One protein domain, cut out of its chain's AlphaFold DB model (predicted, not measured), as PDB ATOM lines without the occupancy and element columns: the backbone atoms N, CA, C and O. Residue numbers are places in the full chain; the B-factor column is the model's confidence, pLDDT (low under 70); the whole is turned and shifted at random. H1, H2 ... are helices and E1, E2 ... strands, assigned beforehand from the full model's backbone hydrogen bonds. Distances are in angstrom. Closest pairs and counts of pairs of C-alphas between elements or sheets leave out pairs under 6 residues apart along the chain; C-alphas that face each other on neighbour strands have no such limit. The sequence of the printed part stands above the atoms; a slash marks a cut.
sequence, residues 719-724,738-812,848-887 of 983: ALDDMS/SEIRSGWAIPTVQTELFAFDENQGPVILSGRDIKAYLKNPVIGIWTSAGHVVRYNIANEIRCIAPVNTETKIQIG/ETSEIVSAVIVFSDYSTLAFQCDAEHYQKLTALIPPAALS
ATOM      1  N   ALA A 719     222.029  -9.069  41.257       57.66
ATOM      2  CA  ALA A 719     222.968  -9.929  40.524       57.66
ATOM      3  C   ALA A 719     223.148 -11.319  41.175       57.66
ATOM      4  O   ALA A 719     223.609 -12.238  40.503       57.66
ATOM      5  N   LEU A 720     222.768 -11.465  42.453       59.38
ATOM      6  CA  LEU A 720     222.674 -12.740  43.171       59.38
ATOM      7  C   LEU A 720     221.464 -13.600  42.750       59.38
ATOM      8  O   LEU A 720     221.559 -14.817  42.834       59.38
ATOM      9  N   ASP A 721     220.372 -13.018  42.235       58.38
ATOM     10  CA  ASP A 721     219.167 -13.783  41.845       58.38
ATOM     11  C   ASP A 721     219.397 -14.644  40.593       58.38
ATOM     12  O   ASP A 721     218.740 -15.664  40.393       58.38
ATOM     13  N   ASP A 722     220.343 -14.233  39.744       58.22
ATOM     14  CA  ASP A 722     220.772 -14.979  38.559       58.22
ATOM     15  C   ASP A 722     221.950 -15.951  38.879       58.22
ATOM     16  O   ASP A 722     222.587 -16.474  37.960       58.22
ATOM     17  N   MET A 723     222.277 -16.200  40.163       64.44
ATOM     18  CA  MET A 723     223.292 -17.181  40.594       64.44
ATOM     19  C   MET A 723     222.643 -18.494  41.056       64.44
ATOM     20  O   MET A 723     221.803 -18.513  41.950       64.44
ATOM     21  N   SER A 724     223.057 -19.620  40.471       50.81
ATOM     22  CA  SER A 724     222.560 -20.940  40.876       50.81
ATOM     23  C   SER A 724     223.219 -21.412  42.187       50.81
ATOM     24  O   SER A 724     224.436 -21.261  42.313       50.81
ATOM     25  N   SER A 738     236.827 -10.714  33.346       80.19
ATOM     26  CA  SER A 738     235.581 -10.166  32.795       80.19
ATOM     27  C   SER A 738     234.325 -10.931  33.230       80.19
ATOM     28  O   SER A 738     233.244 -10.346  33.284       80.19
ATOM     29  N   GLU A 739     234.454 -12.217  33.560       80.38
ATOM     30  CA  GLU A 739     233.359 -13.069  34.018       80.38
ATOM     31  C   GLU A 739     233.093 -12.886  35.515       80.38
ATOM     32  O   GLU A 739     231.939 -12.695  35.903       80.38
ATOM     33  N   ILE A 740     234.136 -12.825  36.351       81.50
ATOM     34  CA  ILE A 740     233.978 -12.525  37.785       81.50
ATOM     35  C   ILE A 740     233.409 -11.105  37.962       81.50
ATOM     36  O   ILE A 740     232.415 -10.913  38.663       81.50
ATOM     37  N   ARG A 741     233.936 -10.117  37.220       83.38
ATOM     38  CA  ARG A 741     233.418  -8.733  37.187       83.38
ATOM     39  C   ARG A 741     231.998  -8.598  36.607       83.38
ATOM     40  O   ARG A 741     231.425  -7.513  36.679       83.38
ATOM     41  N   SER A 742     231.418  -9.662  36.036       79.31
ATOM     42  CA  SER A 742     230.006  -9.685  35.614       79.31
ATOM     43  C   SER A 742     229.022  -9.963  36.761       79.31
ATOM     44  O   SER A 742     227.813  -9.803  36.576       79.31
ATOM     45  N   GLY A 743     229.535 -10.404  37.916       81.31
ATOM     46  CA  GLY A 743     228.767 -10.757  39.105       81.31
ATOM     47  C   GLY A 743     228.283  -9.560  39.934       81.31
ATOM     48  O   GLY A 743     228.093  -8.452  39.430       81.31
ATOM     49  N   TRP A 744     228.050  -9.798  41.224       86.19
ATOM     50  CA  TRP A 744     227.664  -8.757  42.176       86.19
ATOM     51  C   TRP A 744     228.897  -7.952  42.597       86.19
ATOM     52  O   TRP A 744     229.875  -8.529  43.063       86.19
ATOM     53  N   ALA A 745     228.860  -6.630  42.429       86.06
ATOM     54  CA  ALA A 745     229.896  -5.743  42.948       86.06
ATOM     55  C   ALA A 745     229.652  -5.511  44.445       86.06
ATOM     56  O   ALA A 745     228.616  -4.963  44.821       86.06
ATOM     57  N   ILE A 746     230.600  -5.935  45.278       88.00
ATOM     58  CA  ILE A 746     230.532  -5.812  46.738       88.00
ATOM     59  C   ILE A 746     230.889  -4.359  47.105       88.00
ATOM     60  O   ILE A 746     231.972  -3.907  46.716       88.00
ATOM     61  N   PRO A 747     230.047  -3.606  47.841       84.19
ATOM     62  CA  PRO A 747     230.386  -2.247  48.262       84.19
ATOM     63  C   PRO A 747     231.360  -2.288  49.450       84.19
ATOM     64  O   PRO A 747     230.976  -2.316  50.618       84.19
ATOM     65  N   THR A 748     232.651  -2.360  49.136       83.12
ATOM     66  CA  THR A 748     233.741  -2.451  50.114       83.12
ATOM     67  C   THR A 748     233.920  -1.156  50.900       83.12
ATOM     68  O   THR A 748     233.875  -0.074  50.317       83.12
ATOM     69  N   VAL A 749     234.197  -1.273  52.200       81.06
ATOM     70  CA  VAL A 749     234.521  -0.153  53.100       81.06
ATOM     71  C   VAL A 749     236.030  -0.097  53.348       81.06
ATOM     72  O   VAL A 749     236.661   0.924  53.079       81.06
ATOM     73  N   GLN A 750     236.611  -1.215  53.792       78.94
ATOM     74  CA  GLN A 750     238.023  -1.370  54.155       78.94
ATOM     75  C   GLN A 750     238.442  -2.831  53.920       78.94
ATOM     76  O   GLN A 750     237.621  -3.738  54.068       78.94
ATOM     77  N   THR A 751     239.704  -3.085  53.583       75.06
ATOM     78  CA  THR A 751     240.264  -4.448  53.554       75.06
ATOM     79  C   THR A 751     241.659  -4.488  54.160       75.06
ATOM     80  O   THR A 751     242.450  -3.573  53.933       75.06
ATOM     81  N   GLU A 752     241.993  -5.588  54.825       77.81
ATOM     82  CA  GLU A 752     243.347  -5.924  55.275       77.81
ATOM     83  C   GLU A 752     243.761  -7.203  54.529       77.81
ATOM     84  O   GLU A 752     243.232  -8.278  54.807       77.81
ATOM     85  N   LEU A 753     244.615  -7.079  53.506       77.44
ATOM     86  CA  LEU A 753     244.950  -8.181  52.592       77.44
ATOM     87  C   LEU A 753     246.377  -8.686  52.850       77.44
ATOM     88  O   LEU A 753     247.351  -8.019  52.496       77.44
ATOM     89  N   PHE A 754     246.484  -9.897  53.407       73.88
ATOM     90  CA  PHE A 754     247.741 -10.642  53.584       73.88
ATOM     91  C   PHE A 754     248.119 -11.460  52.335       73.88
ATOM     92  O   PHE A 754     249.142 -12.134  52.304       73.88
ATOM     93  N   ALA A 755     247.303 -11.399  51.279       69.44
ATOM     94  CA  ALA A 755     247.479 -12.165  50.049       69.44
ATOM     95  C   ALA A 755     248.641 -11.722  49.137       69.44
ATOM     96  O   ALA A 755     248.971 -12.445  48.198       69.44
ATOM     97  N   PHE A 756     249.223 -10.542  49.368       63.94
ATOM     98  CA  PHE A 756     250.191  -9.903  48.469       63.94
ATOM     99  C   PHE A 756     251.657 -10.062  48.922       63.94
ATOM    100  O   PHE A 756     251.941 -10.767  49.884       63.94
ATOM    101  N   ASP A 757     252.580  -9.467  48.155       55.44
ATOM    102  CA  ASP A 757     254.035  -9.682  48.205       55.44
ATOM    103  C   ASP A 757     254.628  -9.700  49.626       55.44
ATOM    104  O   ASP A 757     254.521  -8.738  50.390       55.44
ATOM    105  N   GLU A 758     255.338 -10.789  49.930       52.72
ATOM    106  CA  GLU A 758     256.032 -11.036  51.196       52.72
ATOM    107  C   GLU A 758     257.014  -9.926  51.603       52.72
ATOM    108  O   GLU A 758     257.367  -9.818  52.778       52.72
ATOM    109  N   ASN A 759     257.474  -9.127  50.635       51.28
ATOM    110  CA  ASN A 759     258.455  -8.062  50.822       51.28
ATOM    111  C   ASN A 759     257.827  -6.679  51.088       51.28
ATOM    112  O   ASN A 759     258.560  -5.753  51.420       51.28
ATOM    113  N   GLN A 760     256.505  -6.521  50.932       56.00
ATOM    114  CA  GLN A 760     255.819  -5.214  50.979       56.00
ATOM    115  C   GLN A 760     254.841  -5.054  52.161       56.00
ATOM    116  O   GLN A 760     254.433  -3.936  52.470       56.00
ATOM    117  N   GLY A 761     254.495  -6.142  52.857       56.72
ATOM    118  CA  GLY A 761     253.583  -6.119  54.009       56.72
ATOM    119  C   GLY A 761     252.086  -6.130  53.644       56.72
ATOM    120  O   GLY A 761     251.728  -6.279  52.476       56.72
ATOM    121  N   PRO A 762     251.181  -6.038  54.641       60.12
ATOM    122  CA  PRO A 762     249.741  -6.068  54.437       60.12
ATOM    123  C   PRO A 762     249.293  -4.823  53.686       60.12
ATOM    124  O   PRO A 762     249.517  -3.693  54.124       60.12
ATOM    125  N   VAL A 763     248.584  -5.027  52.582       64.75
ATOM    126  CA  VAL A 763     248.082  -3.910  51.783       64.75
ATOM    127  C   VAL A 763     246.712  -3.517  52.336       64.75
ATOM    128  O   VAL A 763     245.671  -3.997  51.881       64.75
ATOM    129  N   ILE A 764     246.725  -2.687  53.385       64.62
ATOM    130  CA  ILE A 764     245.516  -2.095  53.975       64.62
ATOM    131  C   ILE A 764     244.982  -1.038  53.009       64.62
ATOM    132  O   ILE A 764     245.693  -0.100  52.650       64.62
ATOM    133  N   LEU A 765     243.731  -1.192  52.572       65.25
ATOM    134  CA  LEU A 765     243.139  -0.366  51.520       65.25
ATOM    135  C   LEU A 765     241.702   0.044  51.850       65.25
ATOM    136  O   LEU A 765     240.921  -0.720  52.419       65.25
ATOM    137  N   SER A 766     241.360   1.265  51.444       63.56
ATOM    138  CA  SER A 766     240.027   1.853  51.583       63.56
ATOM    139  C   SER A 766     239.166   1.571  50.351       63.56
ATOM    140  O   SER A 766     239.664   1.465  49.230       63.56
ATOM    141  N   GLY A 767     237.844   1.528  50.529       59.78
ATOM    142  CA  GLY A 767     236.866   1.134  49.504       59.78
ATOM    143  C   GLY A 767     236.774   1.979  48.222       59.78
ATOM    144  O   GLY A 767     235.931   1.691  47.376       59.78
ATOM    145  N   ARG A 768     237.607   3.016  48.050       62.47
ATOM    146  CA  ARG A 768     237.759   3.747  46.774       62.47
ATOM    147  C   ARG A 768     238.788   3.087  45.851       62.47
ATOM    148  O   ARG A 768     238.617   3.094  44.632       62.47
ATOM    149  N   ASP A 769     239.827   2.504  46.445       70.69
ATOM    150  CA  ASP A 769     241.018   1.968  45.777       70.69
ATOM    151  C   ASP A 769     240.931   0.457  45.527       70.69
ATOM    152  O   ASP A 769     241.793  -0.128  44.870       70.69
ATOM    153  N   ILE A 770     239.857  -0.171  46.009       79.12
ATOM    154  CA  ILE A 770     239.521  -1.576  45.788       79.12
ATOM    155  C   ILE A 770     238.188  -1.717  45.070       79.12
ATOM    156  O   ILE A 770     237.273  -0.910  45.216       79.12
ATOM    157  N   LYS A 771     238.078  -2.794  44.288       87.56
ATOM    158  CA  LYS A 771     236.810  -3.272  43.731       87.56
ATOM    159  C   LYS A 771     236.737  -4.778  43.947       87.56
ATOM    160  O   LYS A 771     237.540  -5.507  43.363       87.56
ATOM    161  N   ALA A 772     235.790  -5.238  44.759       89.38
ATOM    162  CA  ALA A 772     235.525  -6.659  44.969       89.38
ATOM    163  C   ALA A 772     234.244  -7.093  44.235       89.38
ATOM    164  O   ALA A 772     233.263  -6.348  44.177       89.38
ATOM    165  N   TYR A 773     234.254  -8.294  43.655       90.19
ATOM    166  CA  TYR A 773     233.131  -8.845  42.894       90.19
ATOM    167  C   TYR A 773     232.906 -10.318  43.246       90.19
ATOM    168  O   TYR A 773     233.837 -11.119  43.175       90.19
ATOM    169  N   LEU A 774     231.663 -10.678  43.561       88.69
ATOM    170  CA  LEU A 774     231.218 -12.053  43.785       88.69
ATOM    171  C   LEU A 774     230.586 -12.633  42.516       88.69
ATOM    172  O   LEU A 774     229.612 -12.091  41.986       88.69
ATOM    173  N   LYS A 775     231.072 -13.799  42.094       86.06
ATOM    174  CA  LYS A 775     230.470 -14.653  41.070       86.06
ATOM    175  C   LYS A 775     230.552 -16.103  41.554       86.06
ATOM    176  O   LYS A 775     231.593 -16.729  41.391       86.06
ATOM    177  N   ASN A 776     229.471 -16.601  42.171       80.25
ATOM    178  CA  ASN A 776     229.424 -17.896  42.873       80.25
ATOM    179  C   ASN A 776     230.194 -19.015  42.120       80.25
ATOM    180  O   ASN A 776     229.834 -19.282  40.969       80.25
ATOM    181  N   PRO A 777     231.228 -19.654  42.713       83.81
ATOM    182  CA  PRO A 777     231.682 -19.544  44.106       83.81
ATOM    183  C   PRO A 777     232.887 -18.609  44.338       83.81
ATOM    184  O   PRO A 777     233.452 -18.607  45.424       83.81
ATOM    185  N   VAL A 778     233.314 -17.807  43.358       86.94
ATOM    186  CA  VAL A 778     234.535 -16.985  43.466       86.94
ATOM    187  C   VAL A 778     234.229 -15.537  43.870       86.94
ATOM    188  O   VAL A 778     233.466 -14.842  43.194       86.94
ATOM    189  N   ILE A 779     234.896 -15.047  44.917       90.44
ATOM    190  CA  ILE A 779     235.105 -13.613  45.166       90.44
ATOM    191  C   ILE A 779     236.450 -13.223  44.553       90.44
ATOM    192  O   ILE A 779     237.483 -13.778  44.914       90.44
ATOM    193  N   GLY A 780     236.449 -12.257  43.637       88.62
ATOM    194  CA  GLY A 780     237.665 -11.594  43.163       88.62
ATOM    195  C   GLY A 780     237.825 -10.220  43.813       88.62
ATOM    196  O   GLY A 780     236.843  -9.487  43.943       88.62
ATOM    197  N   ILE A 781     239.051  -9.855  44.188       89.31
ATOM    198  CA  ILE A 781     239.401  -8.544  44.755       89.31
ATOM    199  C   ILE A 781     240.520  -7.935  43.908       89.31
ATOM    200  O   ILE A 781     241.557  -8.565  43.710       89.31
ATOM    201  N   TRP A 782     240.311  -6.713  43.416       86.81
ATOM    202  CA  TRP A 782     241.287  -5.961  42.622       86.81
ATOM    203  C   TRP A 782     241.679  -4.666  43.324       86.81
ATOM    204  O   TRP A 782     240.794  -3.916  43.742       86.81
ATOM    205  N   THR A 783     242.979  -4.376  43.373       81.88
ATOM    206  CA  THR A 783     243.525  -3.104  43.873       81.88
ATOM    207  C   THR A 783     243.755  -2.100  42.738       81.88
ATOM    208  O   THR A 783     243.834  -2.467  41.562       81.88
ATOM    209  N   SER A 784     243.894  -0.818  43.081       74.19
ATOM    210  CA  SER A 784     244.274   0.263  42.159       74.19
ATOM    211  C   SER A 784     245.637   0.028  41.495       74.19
ATOM    212  O   SER A 784     245.796   0.327  40.314       74.19
ATOM    213  N   ALA A 785     246.574  -0.601  42.210       69.06
ATOM    214  CA  ALA A 785     247.875  -1.047  41.703       69.06
ATOM    215  C   ALA A 785     247.806  -2.285  40.773       69.06
ATOM    216  O   ALA A 785     248.833  -2.763  40.301       69.06
ATOM    217  N   GLY A 786     246.611  -2.815  40.488       69.56
ATOM    218  CA  GLY A 786     246.400  -3.892  39.516       69.56
ATOM    219  C   GLY A 786     246.609  -5.313  40.047       69.56
ATOM    220  O   GLY A 786     246.397  -6.266  39.297       69.56
ATOM    221  N   HIS A 787     246.964  -5.483  41.324       74.81
ATOM    222  CA  HIS A 787     247.038  -6.806  41.943       74.81
ATOM    223  C   HIS A 787     245.639  -7.426  42.083       74.81
ATOM    224  O   HIS A 787     244.642  -6.721  42.281       74.81
ATOM    225  N   VAL A 788     245.574  -8.757  41.988       81.62
ATOM    226  CA  VAL A 788     244.328  -9.533  41.999       81.62
ATOM    227  C   VAL A 788     244.431 -10.667  43.008       81.62
ATOM    228  O   VAL A 788     245.366 -11.461  42.936       81.62
ATOM    229  N   VAL A 789     243.441 -10.783  43.891       85.12
ATOM    230  CA  VAL A 789     243.218 -11.976  44.725       85.12
ATOM    231  C   VAL A 789     241.909 -12.630  44.305       85.12
ATOM    232  O   VAL A 789     240.987 -11.956  43.834       85.12
ATOM    233  N   ARG A 790     241.817 -13.948  44.469       88.62
ATOM    234  CA  ARG A 790     240.594 -14.722  44.265       88.62
ATOM    235  C   ARG A 790     240.445 -15.696  45.429       88.62
ATOM    236  O   ARG A 790     241.419 -16.363  45.755       88.62
ATOM    237  N   TYR A 791     239.246 -15.771  45.997       88.88
ATOM    238  CA  TYR A 791     238.881 -16.699  47.067       88.88
ATOM    239  C   TYR A 791     237.619 -17.475  46.682       88.88
ATOM    240  O   TYR A 791     236.706 -16.916  46.065       88.88
ATOM    241  N   ASN A 792     237.546 -18.742  47.068       87.56
ATOM    242  CA  ASN A 792     236.392 -19.614  46.902       87.56
ATOM    243  C   ASN A 792     235.526 -19.616  48.175       87.56
ATOM    244  O   ASN A 792     235.931 -20.122  49.221       87.56
ATOM    245  N   ILE A 793     234.300 -19.094  48.089       87.19
ATOM    246  CA  ILE A 793     233.398 -18.938  49.244       87.19
ATOM    247  C   ILE A 793     232.977 -20.265  49.888       87.19
ATOM    248  O   ILE A 793     232.506 -20.265  51.020       87.19
ATOM    249  N   ALA A 794     233.138 -21.388  49.179       81.56
ATOM    250  CA  ALA A 794     232.746 -22.708  49.659       81.56
ATOM    251  C   ALA A 794     233.791 -23.378  50.571       81.56
ATOM    252  O   ALA A 794     233.444 -24.335  51.261       81.56
ATOM    253  N   ASN A 795     235.055 -22.924  50.564       83.94
ATOM    254  CA  ASN A 795     236.142 -23.558  51.330       83.94
ATOM    255  C   ASN A 795     237.295 -22.626  51.766       83.94
ATOM    256  O   ASN A 795     238.196 -23.086  52.459       83.94
ATOM    257  N   GLU A 796     237.305 -21.349  51.370       86.81
ATOM    258  CA  GLU A 796     238.367 -20.375  51.701       86.81
ATOM    259  C   GLU A 796     237.848 -19.194  52.548       86.81
ATOM    260  O   GLU A 796     238.502 -18.157  52.643       86.81
ATOM    261  N   ILE A 797     236.686 -19.351  53.190       90.12
ATOM    262  CA  ILE A 797     236.152 -18.450  54.226       90.12
ATOM    263  C   ILE A 797     236.240 -19.164  55.579       90.12
ATOM    264  O   ILE A 797     235.822 -20.316  55.681       90.12
ATOM    265  N   ARG A 798     236.747 -18.471  56.610       89.75
ATOM    266  CA  ARG A 798     236.702 -18.926  58.013       89.75
ATOM    267  C   ARG A 798     235.385 -18.531  58.669       89.75
ATOM    268  O   ARG A 798     234.645 -19.393  59.124       89.75
ATOM    269  N   CYS A 799     235.063 -17.238  58.649       90.56
ATOM    270  CA  CYS A 799     233.814 -16.713  59.190       90.56
ATOM    271  C   CYS A 799     233.308 -15.487  58.410       90.56
ATOM    272  O   CYS A 799     234.054 -14.835  57.666       90.56
ATOM    273  N   ILE A 800     232.027 -15.159  58.597       91.06
ATOM    274  CA  ILE A 800     231.432 -13.880  58.198       91.06
ATOM    275  C   ILE A 800     230.596 -13.315  59.355       91.06
ATOM    276  O   ILE A 800     229.643 -13.944  59.809       91.06
ATOM    277  N   ALA A 801     230.946 -12.114  59.820       83.75
ATOM    278  CA  ALA A 801     230.345 -11.482  60.992       83.75
ATOM    279  C   ALA A 801     229.670 -10.137  60.639       83.75
ATOM    280  O   ALA A 801     230.288  -9.301  59.965       83.75
ATOM    281  N   PRO A 802     228.428  -9.877  61.092       82.50
ATOM    282  CA  PRO A 802     227.804  -8.561  60.990       82.50
ATOM    283  C   PRO A 802     228.357  -7.622  62.078       82.50
ATOM    284  O   PRO A 802     228.291  -7.921  63.265       82.50
ATOM    285  N   VAL A 803     228.882  -6.466  61.671       74.62
ATOM    286  CA  VAL A 803     229.531  -5.469  62.547       74.62
ATOM    287  C   VAL A 803     228.530  -4.443  63.079       74.62
ATOM    288  O   VAL A 803     228.538  -4.106  64.261       74.62
ATOM    289  N   ASN A 804     227.666  -3.918  62.205       69.50
ATOM    290  CA  ASN A 804     226.636  -2.944  62.568       69.50
ATOM    291  C   ASN A 804     225.460  -3.015  61.585       69.50
ATOM    292  O   ASN A 804     225.651  -3.346  60.415       69.50
ATOM    293  N   THR A 805     224.267  -2.630  62.036       59.22
ATOM    294  CA  THR A 805     223.059  -2.580  61.201       59.22
ATOM    295  C   THR A 805     222.420  -1.200  61.321       59.22
ATOM    296  O   THR A 805     221.868  -0.845  62.362       59.22
ATOM    297  N   GLU A 806     222.508  -0.407  60.255       59.94
ATOM    298  CA  GLU A 806     222.051   0.983  60.216       59.94
ATOM    299  C   GLU A 806     220.793   1.126  59.357       59.94
ATOM    300  O   GLU A 806     220.807   0.910  58.145       59.94
ATOM    301  N   THR A 807     219.688   1.556  59.966       46.50
ATOM    302  CA  THR A 807     218.465   1.921  59.238       46.50
ATOM    303  C   THR A 807     218.640   3.289  58.579       46.50
ATOM    304  O   THR A 807     218.354   4.325  59.186       46.50
ATOM    305  N   LYS A 808     219.116   3.313  57.331       46.66
ATOM    306  CA  LYS A 808     219.350   4.558  56.597       46.66
ATOM    307  C   LYS A 808     218.077   5.016  55.894       46.66
ATOM    308  O   LYS A 808     217.646   4.408  54.915       46.66
ATOM    309  N   ILE A 809     217.506   6.119  56.378       45.00
ATOM    310  CA  ILE A 809     216.387   6.814  55.732       45.00
ATOM    311  C   ILE A 809     216.895   7.460  54.438       45.00
ATOM    312  O   ILE A 809     217.654   8.433  54.481       45.00
ATOM    313  N   GLN A 810     216.484   6.944  53.278       43.25
ATOM    314  CA  GLN A 810     216.763   7.600  52.001       43.25
ATOM    315  C   GLN A 810     215.703   8.660  51.700       43.25
ATOM    316  O   GLN A 810     214.678   8.385  51.082       43.25
ATOM    317  N   ILE A 811     215.976   9.896  52.128       44.84
ATOM    318  CA  ILE A 811     215.108  11.053  51.873       44.84
ATOM    319  C   ILE A 811     214.949  11.248  50.355       44.84
ATOM    320  O   ILE A 811     215.893  11.629  49.655       44.84
ATOM    321  N   GLY A 812     213.741  10.997  49.848       41.03
ATOM    322  CA  GLY A 812     213.426  11.057  48.421       41.03
ATOM    323  C   GLY A 812     213.725  12.424  47.790       41.03
ATOM    324  O   GLY A 812     213.305  13.469  48.292       41.03
ATOM    325  N   GLU A 848     212.113   5.228  52.240       44.69
ATOM    326  CA  GLU A 848     212.637   3.893  51.966       44.69
ATOM    327  C   GLU A 848     213.783   3.626  52.952       44.69
ATOM    328  O   GLU A 848     214.948   3.961  52.721       44.69
ATOM    329  N   THR A 849     213.417   3.095  54.123       48.25
ATOM    330  CA  THR A 849     214.338   2.710  55.195       48.25
ATOM    331  C   THR A 849     215.126   1.473  54.778       48.25
ATOM    332  O   THR A 849     214.789   0.348  55.144       48.25
ATOM    333  N   SER A 850     216.185   1.682  53.999       56.34
ATOM    334  CA  SER A 850     217.151   0.633  53.682       56.34
ATOM    335  C   SER A 850     217.939   0.260  54.941       56.34
ATOM    336  O   SER A 850     218.679   1.079  55.488       56.34
ATOM    337  N   GLU A 851     217.755  -0.975  55.407       72.19
ATOM    338  CA  GLU A 851     218.512  -1.582  56.504       72.19
ATOM    339  C   GLU A 851     219.882  -2.016  55.961       72.19
ATOM    340  O   GLU A 851     219.987  -3.010  55.241       72.19
ATOM    341  N   ILE A 852     220.915  -1.209  56.230       77.94
ATOM    342  CA  ILE A 852     222.283  -1.419  55.746       77.94
ATOM    343  C   ILE A 852     223.051  -2.238  56.780       77.94
ATOM    344  O   ILE A 852     223.315  -1.771  57.887       77.94
ATOM    345  N   VAL A 853     223.445  -3.446  56.395       83.00
ATOM    346  CA  VAL A 853     224.340  -4.311  57.161       83.00
ATOM    347  C   VAL A 853     225.781  -3.977  56.779       83.00
ATOM    348  O   VAL A 853     226.188  -4.138  55.625       83.00
ATOM    349  N   SER A 854     226.557  -3.520  57.760       83.44
ATOM    350  CA  SER A 854     228.020  -3.534  57.717       83.44
ATOM    351  C   SER A 854     228.492  -4.907  58.189       83.44
ATOM    352  O   SER A 854     228.093  -5.335  59.270       83.44
ATOM    353  N   ALA A 855     229.331  -5.592  57.419       86.94
ATOM    354  CA  ALA A 855     229.827  -6.927  57.751       86.94
ATOM    355  C   ALA A 855     231.292  -7.118  57.331       86.94
ATOM    356  O   ALA A 855     231.807  -6.392  56.477       86.94
ATOM    357  N   VAL A 856     231.952  -8.106  57.934       89.25
ATOM    358  CA  VAL A 856     233.331  -8.516  57.637       89.25
ATOM    359  C   VAL A 856     233.345  -9.992  57.255       89.25
ATOM    360  O   VAL A 856     232.788 -10.821  57.968       89.25
ATOM    361  N   ILE A 857     234.006 -10.317  56.143       91.69
ATOM    362  CA  ILE A 857     234.417 -11.686  55.795       91.69
ATOM    363  C   ILE A 857     235.881 -11.861  56.205       91.69
ATOM    364  O   ILE A 857     236.698 -10.980  55.914       91.69
ATOM    365  N   VAL A 858     236.213 -12.999  56.819       91.31
ATOM    366  CA  VAL A 858     237.595 -13.429  57.079       91.31
ATOM    367  C   VAL A 858     237.913 -14.647  56.212       91.31
ATOM    368  O   VAL A 858     237.223 -15.667  56.274       91.31
ATOM    369  N   PHE A 859     238.954 -14.542  55.389       91.88
ATOM    370  CA  PHE A 859     239.394 -15.610  54.488       91.88
ATOM    371  C   PHE A 859     240.353 -16.600  55.172       91.88
ATOM    372  O   PHE A 859     240.845 -16.366  56.278       91.88
ATOM    373  N   SER A 860     240.641 -17.719  54.506       88.38
ATOM    374  CA  SER A 860     241.535 -18.773  55.008       88.38
ATOM    375  C   SER A 860     242.955 -18.284  55.331       88.38
ATOM    376  O   SER A 860     243.550 -18.782  56.285       88.38
ATOM    377  N   ASP A 861     243.480 -17.269  54.636       87.25
ATOM    378  CA  ASP A 861     244.781 -16.649  54.950       87.25
ATOM    379  C   ASP A 861     244.703 -15.477  55.956       87.25
ATOM    380  O   ASP A 861     245.628 -14.675  56.052       87.25
ATOM    381  N   TYR A 862     243.596 -15.390  56.705       87.94
ATOM    382  CA  TYR A 862     243.230 -14.321  57.646       87.94
ATOM    383  C   TYR A 862     242.997 -12.935  57.026       87.94
ATOM    384  O   TYR A 862     242.667 -12.001  57.758       87.94
ATOM    385  N   SER A 863     243.100 -12.777  55.700       88.31
ATOM    386  CA  SER A 863     242.730 -11.520  55.043       88.31
ATOM    387  C   SER A 863     241.277 -11.146  55.355       88.31
ATOM    388  O   SER A 863     240.394 -12.006  55.343       88.31
ATOM    389  N   THR A 864     241.008  -9.858  55.582       87.81
ATOM    390  CA  THR A 864     239.670  -9.364  55.940       87.81
ATOM    391  C   THR A 864     239.087  -8.427  54.884       87.81
ATOM    392  O   THR A 864     239.784  -7.605  54.279       87.81
ATOM    393  N   LEU A 865     237.778  -8.550  54.665       88.62
ATOM    394  CA  LEU A 865     236.992  -7.763  53.716       88.62
ATOM    395  C   LEU A 865     235.782  -7.168  54.442       88.62
ATOM    396  O   LEU A 865     234.784  -7.859  54.642       88.62
ATOM    397  N   ALA A 866     235.870  -5.892  54.822       86.19
ATOM    398  CA  ALA A 866     234.755  -5.133  55.380       86.19
ATOM    399  C   ALA A 866     233.926  -4.503  54.252       86.19
ATOM    400  O   ALA A 866     234.462  -3.848  53.349       86.19
ATOM    401  N   PHE A 867     232.609  -4.674  54.297       87.19
ATOM    402  CA  PHE A 867     231.682  -4.204  53.269       87.19
ATOM    403  C   PHE A 867     230.347  -3.756  53.868       87.19
ATOM    404  O   PHE A 867     229.995  -4.112  54.992       87.19
ATOM    405  N   GLN A 868     229.600  -2.968  53.098       86.31
ATOM    406  CA  GLN A 868     228.242  -2.539  53.418       86.31
ATOM    407  C   GLN A 868     227.290  -2.959  52.302       86.31
ATOM    408  O   GLN A 868     227.551  -2.724  51.126       86.31
ATOM    409  N   CYS A 869     226.163  -3.562  52.657       83.19
ATOM    410  CA  CYS A 869     225.086  -3.871  51.718       83.19
ATOM    411  C   CYS A 869     223.732  -3.786  52.427       83.19
ATOM    412  O   CYS A 869     223.677  -3.671  53.646       83.19
ATOM    413  N   ASP A 870     222.631  -3.808  51.684       83.31
ATOM    414  CA  ASP A 870     221.318  -3.996  52.301       83.31
ATOM    415  C   ASP A 870     221.152  -5.423  52.864       83.31
ATOM    416  O   ASP A 870     221.815  -6.376  52.441       83.31
ATOM    417  N   ALA A 871     220.240  -5.568  53.827       78.56
ATOM    418  CA  ALA A 871     219.956  -6.839  54.487       78.56
ATOM    419  C   ALA A 871     219.523  -7.966  53.522       78.56
ATOM    420  O   ALA A 871     219.772  -9.137  53.810       78.56
ATOM    421  N   GLU A 872     218.923  -7.643  52.368       80.00
ATOM    422  CA  GLU A 872     218.525  -8.637  51.363       80.00
ATOM    423  C   GLU A 872     219.751  -9.228  50.645       80.00
ATOM    424  O   GLU A 872     219.878 -10.451  50.544       80.00
ATOM    425  N   HIS A 873     220.695  -8.393  50.197       83.69
ATOM    426  CA  HIS A 873     221.963  -8.875  49.647       83.69
ATOM    427  C   HIS A 873     222.807  -9.612  50.701       83.69
ATOM    428  O   HIS A 873     223.419 -10.624  50.358       83.69
ATOM    429  N   TYR A 874     222.793  -9.183  51.971       86.25
ATOM    430  CA  TYR A 874     223.461  -9.912  53.059       86.25
ATOM    431  C   TYR A 874     222.865 -11.316  53.260       86.25
ATOM    432  O   TYR A 874     223.604 -12.296  53.304       86.25
ATOM    433  N   GLN A 875     221.534 -11.444  53.298       84.00
ATOM    434  CA  GLN A 875     220.861 -12.743  53.428       84.00
ATOM    435  C   GLN A 875     221.105 -13.656  52.213       84.00
ATOM    436  O   GLN A 875     221.279 -14.865  52.369       84.00
ATOM    437  N   LYS A 876     221.155 -13.097  50.995       83.44
ATOM    438  CA  LYS A 876     221.505 -13.852  49.778       83.44
ATOM    439  C   LYS A 876     222.975 -14.288  49.762       83.44
ATOM    440  O   LYS A 876     223.275 -15.339  49.206       83.44
ATOM    441  N   LEU A 877     223.878 -13.513  50.367       85.81
ATOM    442  CA  LEU A 877     225.295 -13.853  50.514       85.81
ATOM    443  C   LEU A 877     225.504 -14.989  51.524       85.81
ATOM    444  O   LEU A 877     226.172 -15.967  51.198       85.81
ATOM    445  N   THR A 878     224.923 -14.895  52.724       86.88
ATOM    446  CA  THR A 878     225.079 -15.935  53.757       86.88
ATOM    447  C   THR A 878     224.460 -17.268  53.332       86.88
ATOM    448  O   THR A 878     225.012 -18.317  53.645       86.88
ATOM    449  N   ALA A 879     223.407 -17.255  52.507       83.25
ATOM    450  CA  ALA A 879     222.841 -18.458  51.889       83.25
ATOM    451  C   ALA A 879     223.770 -19.182  50.879       83.25
ATOM    452  O   ALA A 879     223.434 -20.284  50.441       83.25
ATOM    453  N   LEU A 880     224.910 -18.589  50.496       83.25
ATOM    454  CA  LEU A 880     225.934 -19.200  49.631       83.25
ATOM    455  C   LEU A 880     227.193 -19.656  50.397       83.25
ATOM    456  O   LEU A 880     228.104 -20.211  49.784       83.25
ATOM    457  N   ILE A 881     227.264 -19.406  51.707       86.62
ATOM    458  CA  ILE A 881     228.432 -19.671  52.561       86.62
ATOM    459  C   ILE A 881     228.163 -20.930  53.414       86.62
ATOM    460  O   ILE A 881     227.019 -21.152  53.821       86.62
ATOM    461  N   PRO A 882     229.167 -21.788  53.695       84.62
ATOM    462  CA  PRO A 882     228.984 -22.953  54.561       84.62
ATOM    463  C   PRO A 882     228.456 -22.569  55.956       84.62
ATOM    464  O   PRO A 882     228.972 -21.627  56.554       84.62
ATOM    465  N   PRO A 883     227.495 -23.315  56.537       81.81
ATOM    466  CA  PRO A 883     226.871 -22.948  57.812       81.81
ATOM    467  C   PRO A 883     227.828 -22.979  59.014       81.81
ATOM    468  O   PRO A 883     227.528 -22.363  60.029       81.81
ATOM    469  N   ALA A 884     228.979 -23.652  58.904       82.25
ATOM    470  CA  ALA A 884     230.036 -23.593  59.914       82.25
ATOM    471  C   ALA A 884     230.658 -22.186  60.015       82.25
ATOM    472  O   ALA A 884     230.826 -21.673  61.110       82.25
ATOM    473  N   ALA A 885     230.879 -21.506  58.884       85.38
ATOM    474  CA  ALA A 885     231.413 -20.139  58.837       85.38
ATOM    475  C   ALA A 885     230.395 -19.053  59.267       85.38
ATOM    476  O   ALA A 885     230.645 -17.857  59.106       85.38
ATOM    477  N   LEU A 886     229.234 -19.479  59.777       87.12
ATOM    478  CA  LEU A 886     228.133 -18.659  60.280       87.12
ATOM    479  C   LEU A 886     227.799 -18.960  61.754       87.12
ATOM    480  O   LEU A 886     226.822 -18.405  62.257       87.12
ATOM    481  N   SER A 887     228.541 -19.843  62.438       84.56
ATOM    482  CA  SER A 887     228.333 -20.087  63.870       84.56
ATOM    483  C   SER A 887     229.076 -19.064  64.726       84.56
ATOM    484  O   SER A 887     230.211 -18.693  64.423       84.56
TER     485      SER A 887
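What this domain is: This is residues 719 to 724, 738 to 812 and 848 to 887 of the 983 residues of the protein "Superinfection immunity protein" of Bradyrhizobiaceae bacterium (UniProt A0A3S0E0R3). A curled five-stranded sheet and a smaller four-stranded sheet stand partly face to face as a sandwich, their strands crossed at 89 degrees. H1 lies over the larger sheet at E9 and E8, and the short H2 stands beside E7. The printed part has 121 residues, with nine named strands followed by two named helices, E1 to E9, then H1 and H2. The sheets, in order E3 E2 E9 E8 E7 and E1 E4 E5 E6, are both antiparallel, and the class is mostly strand. The whole is compact, with a radius of gyration of the C-alphas of 14.4 A, yet elongated, spanning 47 by 30 by 30 A.

Where its parts are: In the larger sheet, E7 is residues 797 to 810, 32.5 A long, and bends by 58 degrees at residue 807. E8 is residues 848 to 859, 33.2 A, and E9 residues 864 to 870, 19.5 A. E2 is residues 748 to 753 and E3 residues 763 to 766. The smaller sheet has E1, residues 744 to 746, beginning at C-alpha 744 (227.664, -8.757, 42.176); E4, residues 770 to 775, 16.6 A; E5, residues 778 to 783, 16.5 A; and E6, residues 788 to 792, 13.7 A. H1 is residues 871 to 878, 10.5 A. H2 is residues 883 to 886, ending at C-alpha 886 (228.133, -18.659, 60.280).

How they stand to each other: The larger sheet is twisted, with edge strands E3 and E7. N 806 and O 852 of E7 and E8 are 2.8 A apart, within hydrogen-bond range. E8 and E9, a hairpin, have N 855 and O 867 at 2.9 A; E2 and E9 have N 749 and O 866 at 2.8 A; the hairpin E2 and E3 has N 751 and O 765 at 2.9 A. The facing parts of the two sheets are 10.5 A centre to centre. E1 runs on into E2 at 75 degrees across one residue. E4, E5 and E6 form a meander, each strand the antiparallel neighbour of the one before, with N 773 and O 780 at 2.9 A and N 779 and O 791 at 2.8 A. E1 and E4 have N 744 and O 774 at 2.9 A. H1 is on the larger sheet at a height of 8.0 A, along E9 at 8 degrees on the local plane; its closest C-alphas to E8 are Ala 871 and Val 853, 5.7 A. H2 stands at the sheet's level, with the C-alphas of Ala 885 and Cys 799 of E7 closest at 4.2 A. In H1 every O i to N i+4 pair is within hydrogen-bond range; H2 is too short for one.

The domain as a whole: The C-alphas farthest apart, Asn 759 and Gly 812, are 49.0 A apart. Residues 725 to 737 and 813 to 847 are not printed, with C-alpha gaps of 18.7 A and 8.0 A. No link printed whole is long. Mean pLDDT of the printed part is 76.6; residues 719 to 724, 755 to 768, 785 to 786, 804 to 812 and 848 to 850 are under 70.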